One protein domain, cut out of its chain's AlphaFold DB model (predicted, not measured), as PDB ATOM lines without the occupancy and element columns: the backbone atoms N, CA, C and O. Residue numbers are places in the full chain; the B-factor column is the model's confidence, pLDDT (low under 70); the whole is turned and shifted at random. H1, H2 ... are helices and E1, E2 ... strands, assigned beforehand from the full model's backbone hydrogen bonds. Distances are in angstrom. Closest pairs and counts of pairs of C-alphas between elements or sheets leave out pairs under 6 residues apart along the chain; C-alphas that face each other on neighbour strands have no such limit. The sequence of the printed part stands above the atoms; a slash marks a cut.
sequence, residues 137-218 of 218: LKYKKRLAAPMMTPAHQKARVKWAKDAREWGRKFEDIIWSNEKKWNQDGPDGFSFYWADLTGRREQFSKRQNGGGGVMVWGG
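Overview. This is residues 137 to 218 of the 218 residues of an uncharacterized protein of Aphanomyces astaci (UniProt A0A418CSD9). The printed part makes a flat, open frame with an empty middle: the paired strands E2 and E4 form one side, H1 the opposite side, H2 one end, and the pair E1 and E3 the far corner. Residues 149 to 173, which hold H1 and H2, stand free. The 82 residues, mixed in class, run E1 H1 H2 E2 E3 E4, with two antiparallel sheets; the whole is only just extended, close to loose, with radius of gyration of the C-alphas 17.9 A and spans of 46 by 38 by 19 A.

Arrangement. E2, residues 177 to 182, and E4, residues 212 to 217, are antiparallel at 162 degrees; N 181 and O 213 are within hydrogen-bond range at 2.8 A. E1, residues 137 to 141, and E3, residues 191 to 195, are antiparallel at 146 degrees, with N 194 and O 138 at 3.0 A. H1, residues 150 to 163, has every O i to N i+4 pair within range; H2, residues 167 to 172, has 0 of 2, but 3 of 3 O i to N i+3 pairs. H1 and H2 are apart.

Along the chain. H1 spans 19.8 A from first to last C-alpha and begins at C-alpha 150 at (-26.077, 31.470, -48.231); E4 spans 16.4 A and ends at C-alpha 217 at (-15.099, 11.130, -28.770).

Size, cuts and confidence. The printed part has no cut. The E3 to E4 link is long. Residues 137 to 146 and 183 to 211 have pLDDT under 70.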
ATOM      1  N   LEU A 137      -1.926  35.958 -61.979       50.97
ATOM      2  CA  LEU A 137      -1.812  34.590 -61.462       50.97
ATOM      3  C   LEU A 137      -0.930  34.546 -60.210       50.97
ATOM      4  O   LEU A 137       0.168  35.096 -60.182       50.97
ATOM      5  N   LYS A 138      -1.408  33.884 -59.148       57.34
ATOM      6  CA  LYS A 138      -0.616  33.617 -57.934       57.34
ATOM      7  C   LYS A 138      -0.654  32.136 -57.586       57.34
ATOM      8  O   LYS A 138      -1.733  31.552 -57.494       57.34
ATOM      9  N   TYR A 139       0.512  31.563 -57.305       53.88
ATOM     10  CA  TYR A 139       0.623  30.216 -56.758       53.88
ATOM     11  C   TYR A 139       0.064  30.188 -55.331       53.88
ATOM     12  O   TYR A 139       0.531  30.927 -54.459       53.88
ATOM     13  N   LYS A 140      -0.988  29.399 -55.084       59.12
ATOM     14  CA  LYS A 140      -1.666  29.343 -53.780       59.12
ATOM     15  C   LYS A 140      -1.983  27.912 -53.368       59.12
ATOM     16  O   LYS A 140      -2.353  27.066 -54.181       59.12
ATOM     17  N   LYS A 141      -1.897  27.664 -52.059       63.53
ATOM     18  CA  LYS A 141      -2.365  26.417 -51.448       63.53
ATOM     19  C   LYS A 141      -3.885  26.335 -51.565       63.53
ATOM     20  O   LYS A 141      -4.589  27.285 -51.206       63.53
ATOM     21  N   ARG A 142      -4.398  25.205 -52.056       61.16
ATOM     22  CA  ARG A 142      -5.838  24.988 -52.187       61.16
ATOM     23  C   ARG A 142      -6.470  24.855 -50.798       61.16
ATOM     24  O   ARG A 142      -5.977  24.124 -49.939       61.16
ATOM     25  N   LEU A 143      -7.557  25.589 -50.557       59.75
ATOM     26  CA  LEU A 143      -8.304  25.497 -49.303       59.75
ATOM     27  C   LEU A 143      -9.287  24.330 -49.401       59.75
ATOM     28  O   LEU A 143     -10.225  24.361 -50.194       59.75
ATOM     29  N   ALA A 144      -9.073  23.311 -48.576       58.53
ATOM     30  CA  ALA A 144      -9.994  22.193 -48.453       58.53
ATOM     31  C   ALA A 144     -11.123  22.565 -47.483       58.53
ATOM     32  O   ALA A 144     -11.033  22.302 -46.283       58.53
ATOM     33  N   ALA A 145     -12.166  23.215 -47.998       62.81
ATOM     34  CA  ALA A 145     -13.356  23.567 -47.234       62.81
ATOM     35  C   ALA A 145     -14.626  23.269 -48.051       62.81
ATOM     36  O   ALA A 145     -14.640  23.514 -49.258       62.81
ATOM     37  N   PRO A 146     -15.691  22.753 -47.414       66.56
ATOM     38  CA  PRO A 146     -16.967  22.526 -48.081       66.56
ATOM     39  C   PRO A 146     -17.618  23.846 -48.511       66.56
ATOM     40  O   PRO A 146     -17.432  24.888 -47.874       66.56
ATOM     41  N   MET A 147     -18.426  23.781 -49.572       72.38
ATOM     42  CA  MET A 147     -19.095  24.955 -50.124       72.38
ATOM     43  C   MET A 147     -20.070  25.583 -49.127       72.38
ATOM     44  O   MET A 147     -21.018  24.960 -48.642       72.38
ATOM     45  N   MET A 148     -19.841  26.860 -48.826       77.62
ATOM     46  CA  MET A 148     -20.645  27.614 -47.872       77.62
ATOM     47  C   MET A 148     -21.808  28.312 -48.581       77.62
ATOM     48  O   MET A 148     -21.660  29.421 -49.092       77.62
ATOM     49  N   THR A 149     -22.968  27.655 -48.609       81.75
ATOM     50  CA  THR A 149     -24.196  28.222 -49.183       81.75
ATOM     51  C   THR A 149     -24.684  29.436 -48.372       81.75
ATOM     52  O   THR A 149     -24.379  29.544 -47.178       81.75
ATOM     53  N   PRO A 150     -25.485  30.345 -48.963       84.00
ATOM     54  CA  PRO A 150     -26.077  31.470 -48.231       84.00
ATOM     55  C   PRO A 150     -26.910  31.034 -47.014       84.00
ATOM     56  O   PRO A 150     -26.888  31.689 -45.971       84.00
ATOM     57  N   ALA A 151     -27.593  29.888 -47.111       85.44
ATOM     58  CA  ALA A 151     -28.339  29.303 -46.000       85.44
ATOM     59  C   ALA A 151     -27.413  28.900 -44.838       85.44
ATOM     60  O   ALA A 151     -27.693  29.242 -43.688       85.44
ATOM     61  N   HIS A 152     -26.273  28.257 -45.131       81.12
ATOM     62  CA  HIS A 152     -25.270  27.905 -44.118       81.12
ATOM     63  C   HIS A 152     -24.698  29.147 -43.427       81.12
ATOM     64  O   HIS A 152     -24.520  29.145 -42.210       81.12
ATOM     65  N   GLN A 153     -24.440  30.221 -44.178       83.31
ATOM     66  CA  GLN A 153     -23.943  31.481 -43.617       83.31
ATOM     67  C   GLN A 153     -24.959  32.091 -42.646       83.31
ATOM     68  O   GLN A 153     -24.608  32.418 -41.513       83.31
ATOM     69  N   LYS A 154     -26.236  32.168 -43.046       88.56
ATOM     70  CA  LYS A 154     -27.311  32.699 -42.197       88.56
ATOM     71  C   LYS A 154     -27.494  31.872 -40.921       88.56
ATOM     72  O   LYS A 154     -27.622  32.450 -39.845       88.56
ATOM     73  N   ALA A 155     -27.462  30.544 -41.029       85.94
ATOM     74  CA  ALA A 155     -27.580  29.644 -39.884       85.94
ATOM     75  C   ALA A 155     -26.402  29.795 -38.907       85.94
ATOM     76  O   ALA A 155     -26.622  29.935 -37.706       85.94
ATOM     77  N   ARG A 156     -25.164  29.855 -39.417       87.88
ATOM     78  CA  ARG A 156     -23.958  30.065 -38.599       87.88
ATOM     79  C   ARG A 156     -23.968  31.409 -37.877       87.88
ATOM     80  O   ARG A 156     -23.648  31.459 -36.697       87.88
ATOM     81  N   VAL A 157     -24.361  32.486 -38.562       89.88
ATOM     82  CA  VAL A 157     -24.454  33.824 -37.955       89.88
ATOM     83  C   VAL A 157     -25.544  33.870 -36.888       89.88
ATOM     84  O   VAL A 157     -25.326  34.465 -35.838       89.88
ATOM     85  N   LYS A 158     -26.699  33.240 -37.131       89.94
ATOM     86  CA  LYS A 158     -27.763  33.135 -36.126       89.94
ATOM     87  C   LYS A 158     -27.267  32.381 -34.889       89.94
ATOM     88  O   LYS A 158     -27.321  32.929 -33.799       89.94
ATOM     89  N   TRP A 159     -26.690  31.194 -35.081       87.81
ATOM     90  CA  TRP A 159     -26.142  30.393 -33.987       87.81
ATOM     91  C   TRP A 159     -25.079  31.157 -33.187       87.81
ATOM     92  O   TRP A 159     -25.137  31.170 -31.968       87.81
ATOM     93  N   ALA A 160     -24.156  31.859 -33.853       87.56
ATOM     94  CA  ALA A 160     -23.124  32.645 -33.176       87.56
ATOM     95  C   ALA A 160     -23.693  33.827 -32.374       87.56
ATOM     96  O   ALA A 160     -23.166  34.154 -31.314       87.56
ATOM     97  N   LYS A 161     -24.760  34.474 -32.867       88.56
ATOM     98  CA  LYS A 161     -25.463  35.532 -32.127       88.56
ATOM     99  C   LYS A 161     -26.131  34.977 -30.877       88.56
ATOM    100  O   LYS A 161     -25.941  35.547 -29.811       88.56
ATOM    101  N   ASP A 162     -26.834  33.858 -31.014       84.94
ATOM    102  CA  ASP A 162     -27.529  33.209 -29.902       84.94
ATOM    103  C   ASP A 162     -26.511  32.706 -28.858       84.94
ATOM    104  O   ASP A 162     -26.655  32.960 -27.666       84.94
ATOM    105  N   ALA A 163     -25.423  32.074 -29.312       82.00
ATOM    106  CA  ALA A 163     -24.372  31.510 -28.468       82.00
ATOM    107  C   ALA A 163     -23.510  32.565 -27.750       82.00
ATOM    108  O   ALA A 163     -22.907  32.271 -26.718       82.00
ATOM    109  N   ARG A 164     -23.468  33.811 -28.245       82.50
ATOM    110  CA  ARG A 164     -22.748  34.923 -27.597       82.50
ATOM    111  C   ARG A 164     -23.250  35.190 -26.175       82.50
ATOM    112  O   ARG A 164     -22.470  35.616 -25.330       82.50
ATOM    113  N   GLU A 165     -24.529  34.942 -25.915       82.88
ATOM    114  CA  GLU A 165     -25.179  35.213 -24.628       82.88
ATOM    115  C   GLU A 165     -25.134  34.014 -23.665       82.88
ATOM    116  O   GLU A 165     -25.644  34.088 -22.550       82.88
ATOM    117  N   TRP A 166     -24.532  32.890 -24.067       79.94
ATOM    118  CA  TRP A 166     -24.623  31.638 -23.311       79.94
ATOM    119  C   TRP A 166     -23.712  31.585 -22.078       79.94
ATOM    120  O   TRP A 166     -24.048  30.891 -21.118       79.94
ATOM    121  N   GLY A 167     -22.617  32.353 -22.043       82.56
ATOM    122  CA  GLY A 167     -21.754  32.476 -20.861       82.56
ATOM    123  C   GLY A 167     -21.334  31.115 -20.287       82.56
ATOM    124  O   GLY A 167     -20.784  30.284 -21.004       82.56
ATOM    125  N   ARG A 168     -21.641  30.860 -19.007       85.25
ATOM    126  CA  ARG A 168     -21.316  29.590 -18.327       85.25
ATOM    127  C   ARG A 168     -22.064  28.363 -18.850       85.25
ATOM    128  O   ARG A 168     -21.621  27.258 -18.587       85.25
ATOM    129  N   LYS A 169     -23.130  28.515 -19.648       81.94
ATOM    130  CA  LYS A 169     -23.817  27.358 -20.258       81.94
ATOM    131  C   LYS A 169     -22.896  26.524 -21.148       81.94
ATOM    132  O   LYS A 169     -23.207  25.369 -21.389       81.94
ATOM    133  N   PHE A 170     -21.785  27.083 -21.636       84.19
ATOM    134  CA  PHE A 170     -20.781  26.315 -22.372       84.19
ATOM    135  C   PHE A 170     -20.115  25.215 -21.533       84.19
ATOM    136  O   PHE A 170     -19.673  24.229 -22.113       84.19
ATOM    137  N   GLU A 171     -20.058  25.372 -20.208       86.12
ATOM    138  CA  GLU A 171     -19.439  24.410 -19.284       86.12
ATOM    139  C   GLU A 171     -20.281  23.132 -19.138       86.12
ATOM    140  O   GLU A 171     -19.729  22.059 -18.916       86.12
ATOM    141  N   ASP A 172     -21.597  23.231 -19.353       87.75
ATOM    142  CA  ASP A 172     -22.531  22.099 -19.295       87.75
ATOM    143  C   ASP A 172     -22.673  21.368 -20.647       87.75
ATOM    144  O   ASP A 172     -23.392  20.370 -20.751       87.75
ATOM    145  N   ILE A 173     -22.027  21.862 -21.712       83.12
ATOM    146  CA  ILE A 173     -22.123  21.263 -23.050       83.12
ATOM    147  C   ILE A 173     -21.073  20.165 -23.205       83.12
ATOM    148  O   ILE A 173     -19.873  20.428 -23.276       83.12
ATOM    149  N   ILE A 174     -21.555  18.934 -23.364       86.62
ATOM    150  CA  ILE A 174     -20.742  17.787 -23.765       86.62
ATOM    151  C   ILE A 174     -20.643  17.769 -25.296       86.62
ATOM    152  O   ILE A 174     -21.649  17.642 -26.001       86.62
ATOM    153  N   TRP A 175     -19.427  17.926 -25.818       83.62
ATOM    154  CA  TRP A 175     -19.164  17.977 -27.255       83.62
ATOM    155  C   TRP A 175     -18.788  16.600 -27.774       83.62
ATOM    156  O   TRP A 175     -17.723  16.091 -27.447       83.62
ATOM    157  N   SER A 176     -19.610  16.046 -28.660       84.00
ATOM    158  CA  SER A 176     -19.258  14.832 -29.391       84.00
ATOM    159  C   SER A 176     -18.854  15.138 -30.827       84.00
ATOM    160  O   SER A 176     -19.347  16.079 -31.455       84.00
ATOM    161  N   ASN A 177     -17.930  14.342 -31.353       83.50
ATOM    162  CA  ASN A 177     -17.561  14.386 -32.755       83.50
ATOM    163  C   ASN A 177     -17.092  13.013 -33.244       83.50
ATOM    164  O   ASN A 177     -16.526  12.212 -32.499       83.50
ATOM    165  N   GLU A 178     -17.262  12.798 -34.541       79.25
ATOM    166  CA  GLU A 178     -16.748  11.640 -35.250       79.25
ATOM    167  C   GLU A 178     -15.628  12.084 -36.191       79.25
ATOM    168  O   GLU A 178     -15.771  13.020 -36.987       79.25
ATOM    169  N   LYS A 179     -14.476  11.419 -36.107       82.75
ATOM    170  CA  LYS A 179     -13.329  11.709 -36.965       82.75
ATOM    171  C   LYS A 179     -12.834  10.427 -37.615       82.75
ATOM    172  O   LYS A 179     -12.318   9.532 -36.952       82.75
ATOM    173  N   LYS A 180     -12.889  10.391 -38.946       77.38
ATOM    174  CA  LYS A 180     -12.164   9.402 -39.748       77.38
ATOM    175  C   LYS A 180     -10.711   9.846 -39.958       77.38
ATOM    176  O   LYS A 180     -10.453  11.002 -40.324       77.38
ATOM    177  N   TRP A 181      -9.776   8.938 -39.719       71.50
ATOM    178  CA  TRP A 181      -8.348   9.043 -40.004       71.50
ATOM    179  C   TRP A 181      -8.029   8.081 -41.145       71.50
ATOM    180  O   TRP A 181      -8.052   6.868 -40.954       71.50
ATOM    181  N   ASN A 182      -7.783   8.609 -42.341       70.44
ATOM    182  CA  ASN A 182      -7.361   7.782 -43.470       70.44
ATOM    183  C   ASN A 182      -5.865   7.459 -43.310       70.44
ATOM    184  O   ASN A 182      -5.099   8.343 -42.929       70.44
ATOM    185  N   GLN A 183      -5.457   6.217 -43.587       65.62
ATOM    186  CA  GLN A 183      -4.050   5.779 -43.598       65.62
ATOM    187  C   GLN A 183      -3.387   6.000 -44.966       65.62
ATOM    188  O   GLN A 183      -2.391   5.367 -45.310       65.62
ATOM    189  N   ASP A 184      -3.943   6.912 -45.751       56.84
ATOM    190  CA  ASP A 184      -3.393   7.301 -47.035       56.84
ATOM    191  C   ASP A 184      -2.322   8.358 -46.748       56.84
ATOM    192  O   ASP A 184      -2.540   9.253 -45.927       56.84
ATOM    193  N   GLY A 185      -1.141   8.219 -47.356       56.19
ATOM    194  CA  GLY A 185       0.007   9.107 -47.146       56.19
ATOM    195  C   GLY A 185      -0.317  10.609 -47.283       56.19
ATOM    196  O   GLY A 185      -1.408  10.978 -47.708       56.19
ATOM    197  N   PRO A 186       0.622  11.507 -46.930       54.41
ATOM    198  CA  PRO A 186       0.365  12.922 -46.643       54.41
ATOM    199  C   PRO A 186      -0.503  13.636 -47.694       54.41
ATOM    200  O   PRO A 186      -0.032  14.109 -48.730       54.41
ATOM    201  N   ASP A 187      -1.787  13.760 -47.370       56.97
ATOM    202  CA  ASP A 187      -2.813  14.326 -48.236       56.97
ATOM    203  C   ASP A 187      -2.845  15.855 -48.038       56.97
ATOM    204  O   ASP A 187      -3.557  16.399 -47.187       56.97
ATOM    205  N   GLY A 188      -1.965  16.574 -48.748       51.25
ATOM    206  CA  GLY A 188      -1.753  18.005 -48.476       51.25
ATOM    207  C   GLY A 188      -1.018  18.842 -49.527       51.25
ATOM    208  O   GLY A 188      -0.957  20.063 -49.367       51.25
ATOM    209  N   PHE A 189      -0.508  18.237 -50.602       48.19
ATOM    210  CA  PHE A 189       0.278  18.924 -51.637       48.19
ATOM    211  C   PHE A 189      -0.556  19.323 -52.867       48.19
ATOM    212  O   PHE A 189      -0.117  19.166 -53.999       48.19
ATOM    213  N   SER A 190      -1.768  19.855 -52.668       53.94
ATOM    214  CA  SER A 190      -2.540  20.460 -53.768       53.94
ATOM    215  C   SER A 190      -2.329  21.974 -53.793       53.94
ATOM    216  O   SER A 190      -3.049  22.757 -53.165       53.94
ATOM    217  N   PHE A 191      -1.295  22.396 -54.509       57.84
ATOM    218  CA  PHE A 191      -1.119  23.787 -54.910       57.84
ATOM    219  C   PHE A 191      -1.686  23.979 -56.317       57.84
ATOM    220  O   PHE A 191      -1.673  23.054 -57.124       57.84
ATOM    221  N   TYR A 192      -2.216  25.165 -56.602       56.16
ATOM    222  CA  TYR A 192      -2.697  25.503 -57.938       56.16
ATOM    223  C   TYR A 192      -2.385  26.962 -58.274       56.16
ATOM    224  O   TYR A 192      -2.253  27.811 -57.382       56.16
ATOM    225  N   TRP A 193      -2.261  27.244 -59.568       55.56
ATOM    226  CA  TRP A 193      -2.162  28.601 -60.088       55.56
ATOM    227  C   TRP A 193      -3.560  29.214 -60.102       55.56
ATOM    228  O   TRP A 193      -4.445  28.753 -60.816       55.56
ATOM    229  N   ALA A 194      -3.788  30.202 -59.236       57.31
ATOM    230  CA  ALA A 194      -5.088  30.841 -59.087       57.31
ATOM    231  C   ALA A 194      -5.117  32.167 -59.850       57.31
ATOM    232  O   ALA A 194      -4.323  33.063 -59.540       57.31
ATOM    233  N   ASP A 195      -6.074  32.299 -60.768       54.59
ATOM    234  CA  ASP A 195      -6.423  33.582 -61.370       54.59
ATOM    235  C   ASP A 195      -7.108  34.499 -60.346       54.59
ATOM    236  O   ASP A 195      -7.985  34.078 -59.584       54.59
ATOM    237  N   LEU A 196      -6.672  35.756 -60.284       57.28
ATOM    238  CA  LEU A 196      -7.194  36.769 -59.367       57.28
ATOM    239  C   LEU A 196      -8.603  37.240 -59.753       57.28
ATOM    240  O   LEU A 196      -9.306  37.770 -58.893       57.28
ATOM    241  N   THR A 197      -9.019  37.031 -61.004       50.66
ATOM    242  CA  THR A 197     -10.340  37.414 -61.524       50.66
ATOM    243  C   THR A 197     -11.430  36.349 -61.349       50.66
ATOM    244  O   THR A 197     -12.615  36.663 -61.467       50.66
ATOM    245  N   GLY A 198     -11.066  35.107 -61.009       53.91
ATOM    246  CA  GLY A 198     -12.000  33.989 -60.835       53.91
ATOM    247  C   GLY A 198     -12.451  33.744 -59.388       53.91
ATOM    248  O   GLY A 198     -11.766  34.073 -58.415       53.91
ATOM    249  N   ARG A 199     -13.611  33.093 -59.210       50.66
ATOM    250  CA  ARG A 199     -13.978  32.503 -57.908       50.66
ATOM    251  C   ARG A 199     -12.946  31.430 -57.548       50.66
ATOM    252  O   ARG A 199     -12.635  30.579 -58.372       50.66
ATOM    253  N   ARG A 200     -12.452  31.441 -56.302       55.12
ATOM    254  CA  ARG A 200     -11.539  30.397 -55.802       55.12
ATOM    255  C   ARG A 200     -12.177  29.022 -55.987       55.12
ATOM    256  O   ARG A 200     -13.259  28.785 -55.447       55.12
ATOM    257  N   GLU A 201     -11.490  28.133 -56.693       53.78
ATOM    258  CA  GLU A 201     -11.895  26.737 -56.800       53.78
ATOM    259  C   GLU A 201     -11.884  26.087 -55.415       53.78
ATOM    260  O   GLU A 201     -10.884  26.108 -54.691       53.78
ATOM    261  N   GLN A 202     -13.033  25.542 -55.029       51.47
ATOM    262  CA  GLN A 202     -13.201  24.803 -53.788       51.47
ATOM    263  C   GLN A 202     -13.152  23.323 -54.122       51.47
ATOM    264  O   GLN A 202     -13.890  22.856 -54.986       51.47
ATOM    265  N   PHE A 203     -12.288  22.587 -53.432       48.62
ATOM    266  CA  PHE A 203     -12.190  21.147 -53.605       48.62
ATOM    267  C   PHE A 203     -12.789  20.447 -52.397       48.62
ATOM    268  O   PHE A 203     -12.412  20.720 -51.253       48.62
ATOM    269  N   SER A 204     -13.703  19.518 -52.661       49.62
ATOM    270  CA  SER A 204     -14.135  18.559 -51.655       49.62
ATOM    271  C   SER A 204     -12.996  17.571 -51.404       49.62
ATOM    272  O   SER A 204     -12.393  17.063 -52.350       49.62
ATOM    273  N   LYS A 205     -12.683  17.293 -50.134       54.44
ATOM    274  CA  LYS A 205     -11.782  16.180 -49.807       54.44
ATOM    275  C   LYS A 205     -12.440  14.876 -50.250       54.44
ATOM    276  O   LYS A 205     -13.650  14.712 -50.060       54.44
ATOM    277  N   ARG A 206     -11.648  13.943 -50.791       56.41
ATOM    278  CA  ARG A 206     -12.110  12.575 -51.065       56.41
ATOM    279  C   ARG A 206     -12.719  12.011 -49.777       56.41
ATOM    280  O   ARG A 206     -12.082  12.047 -48.729       56.41
ATOM    281  N   GLN A 207     -13.972  11.564 -49.844       55.69
ATOM    282  CA  GLN A 207     -14.649  10.956 -48.691       55.69
ATOM    283  C   GLN A 207     -14.332   9.455 -48.590       55.69
ATOM    284  O   GLN A 207     -14.228   8.919 -47.486       55.69
ATOM    285  N   ASN A 208     -14.113   8.797 -49.739       54.38
ATOM    286  CA  ASN A 208     -13.973   7.346 -49.855       54.38
ATOM    287  C   ASN A 208     -12.756   6.938 -50.700       54.38
ATOM    288  O   ASN A 208     -12.415   7.607 -51.676       54.38
ATOM    289  N   GLY A 209     -12.160   5.804 -50.322       58.19
ATOM    290  CA  GLY A 209     -10.900   5.265 -50.840       58.19
ATOM    291  C   GLY A 209      -9.851   5.222 -49.728       58.19
ATOM    292  O   GLY A 209      -9.813   6.150 -48.929       58.19
ATOM    293  N   GLY A 210      -9.072   4.139 -49.659       65.69
ATOM    294  CA  GLY A 210      -8.068   3.955 -48.607       65.69
ATOM    295  C   GLY A 210      -8.596   3.312 -47.320       65.69
ATOM    296  O   GLY A 210      -9.758   3.490 -46.940       65.69
ATOM    297  N   GLY A 211      -7.746   2.525 -46.653       65.75
ATOM    298  CA  GLY A 211      -8.017   2.016 -45.305       65.75
ATOM    299  C   GLY A 211      -7.970   3.158 -44.284       65.75
ATOM    300  O   GLY A 211      -7.218   4.116 -44.444       65.75
ATOM    301  N   GLY A 212      -8.779   3.100 -43.227       72.25
ATOM    302  CA  GLY A 212      -8.817   4.174 -42.235       72.25
ATOM    303  C   GLY A 212      -9.472   3.765 -40.924       72.25
ATOM    304  O   GLY A 212     -10.247   2.815 -40.878       72.25
ATOM    305  N   VAL A 213      -9.155   4.499 -39.860       78.81
ATOM    306  CA  VAL A 213      -9.702   4.298 -38.515       78.81
ATOM    307  C   VAL A 213     -10.717   5.395 -38.223       78.81
ATOM    308  O   VAL A 213     -10.452   6.578 -38.429       78.81
ATOM    309  N   MET A 214     -11.887   5.008 -37.735       85.00
ATOM    310  CA  MET A 214     -12.939   5.924 -37.309       85.00
ATOM    311  C   MET A 214     -12.928   5.995 -35.789       85.00
ATOM    312  O   MET A 214     -13.004   4.967 -35.122       85.00
ATOM    313  N   VAL A 215     -12.775   7.199 -35.251       83.56
ATOM    314  CA  VAL A 215     -12.713   7.434 -33.808       83.56
ATOM    315  C   VAL A 215     -13.887   8.314 -33.408       83.56
ATOM    316  O   VAL A 215     -14.152   9.335 -34.050       83.56
ATOM    317  N   TRP A 216     -14.554   7.910 -32.333       86.44
ATOM    318  CA  TRP A 216     -15.588   8.676 -31.653       86.44
ATOM    319  C   TRP A 216     -15.036   9.233 -30.343       86.44
ATOM    320  O   TRP A 216     -14.330   8.535 -29.619       86.44
ATOM    321  N   GLY A 217     -15.365  10.487 -30.053       74.50
ATOM    322  CA  GLY A 217     -15.099  11.130 -28.770       74.50
ATOM    323  C   GLY A 217     -16.296  11.985 -28.370       74.50
ATOM    324  O   GLY A 217     -16.944  12.566 -29.244       74.50
ATOM    325  N   GLY A 218     -16.593  12.021 -27.074       70.44
ATOM    326  CA  GLY A 218     -17.695  12.750 -26.452       70.44
ATOM    327  C   GLY A 218     -17.379  13.027 -24.997       70.44
ATOM    328  O   GLY A 218     -16.585  12.249 -24.422       70.44
TER     329      GLY A 218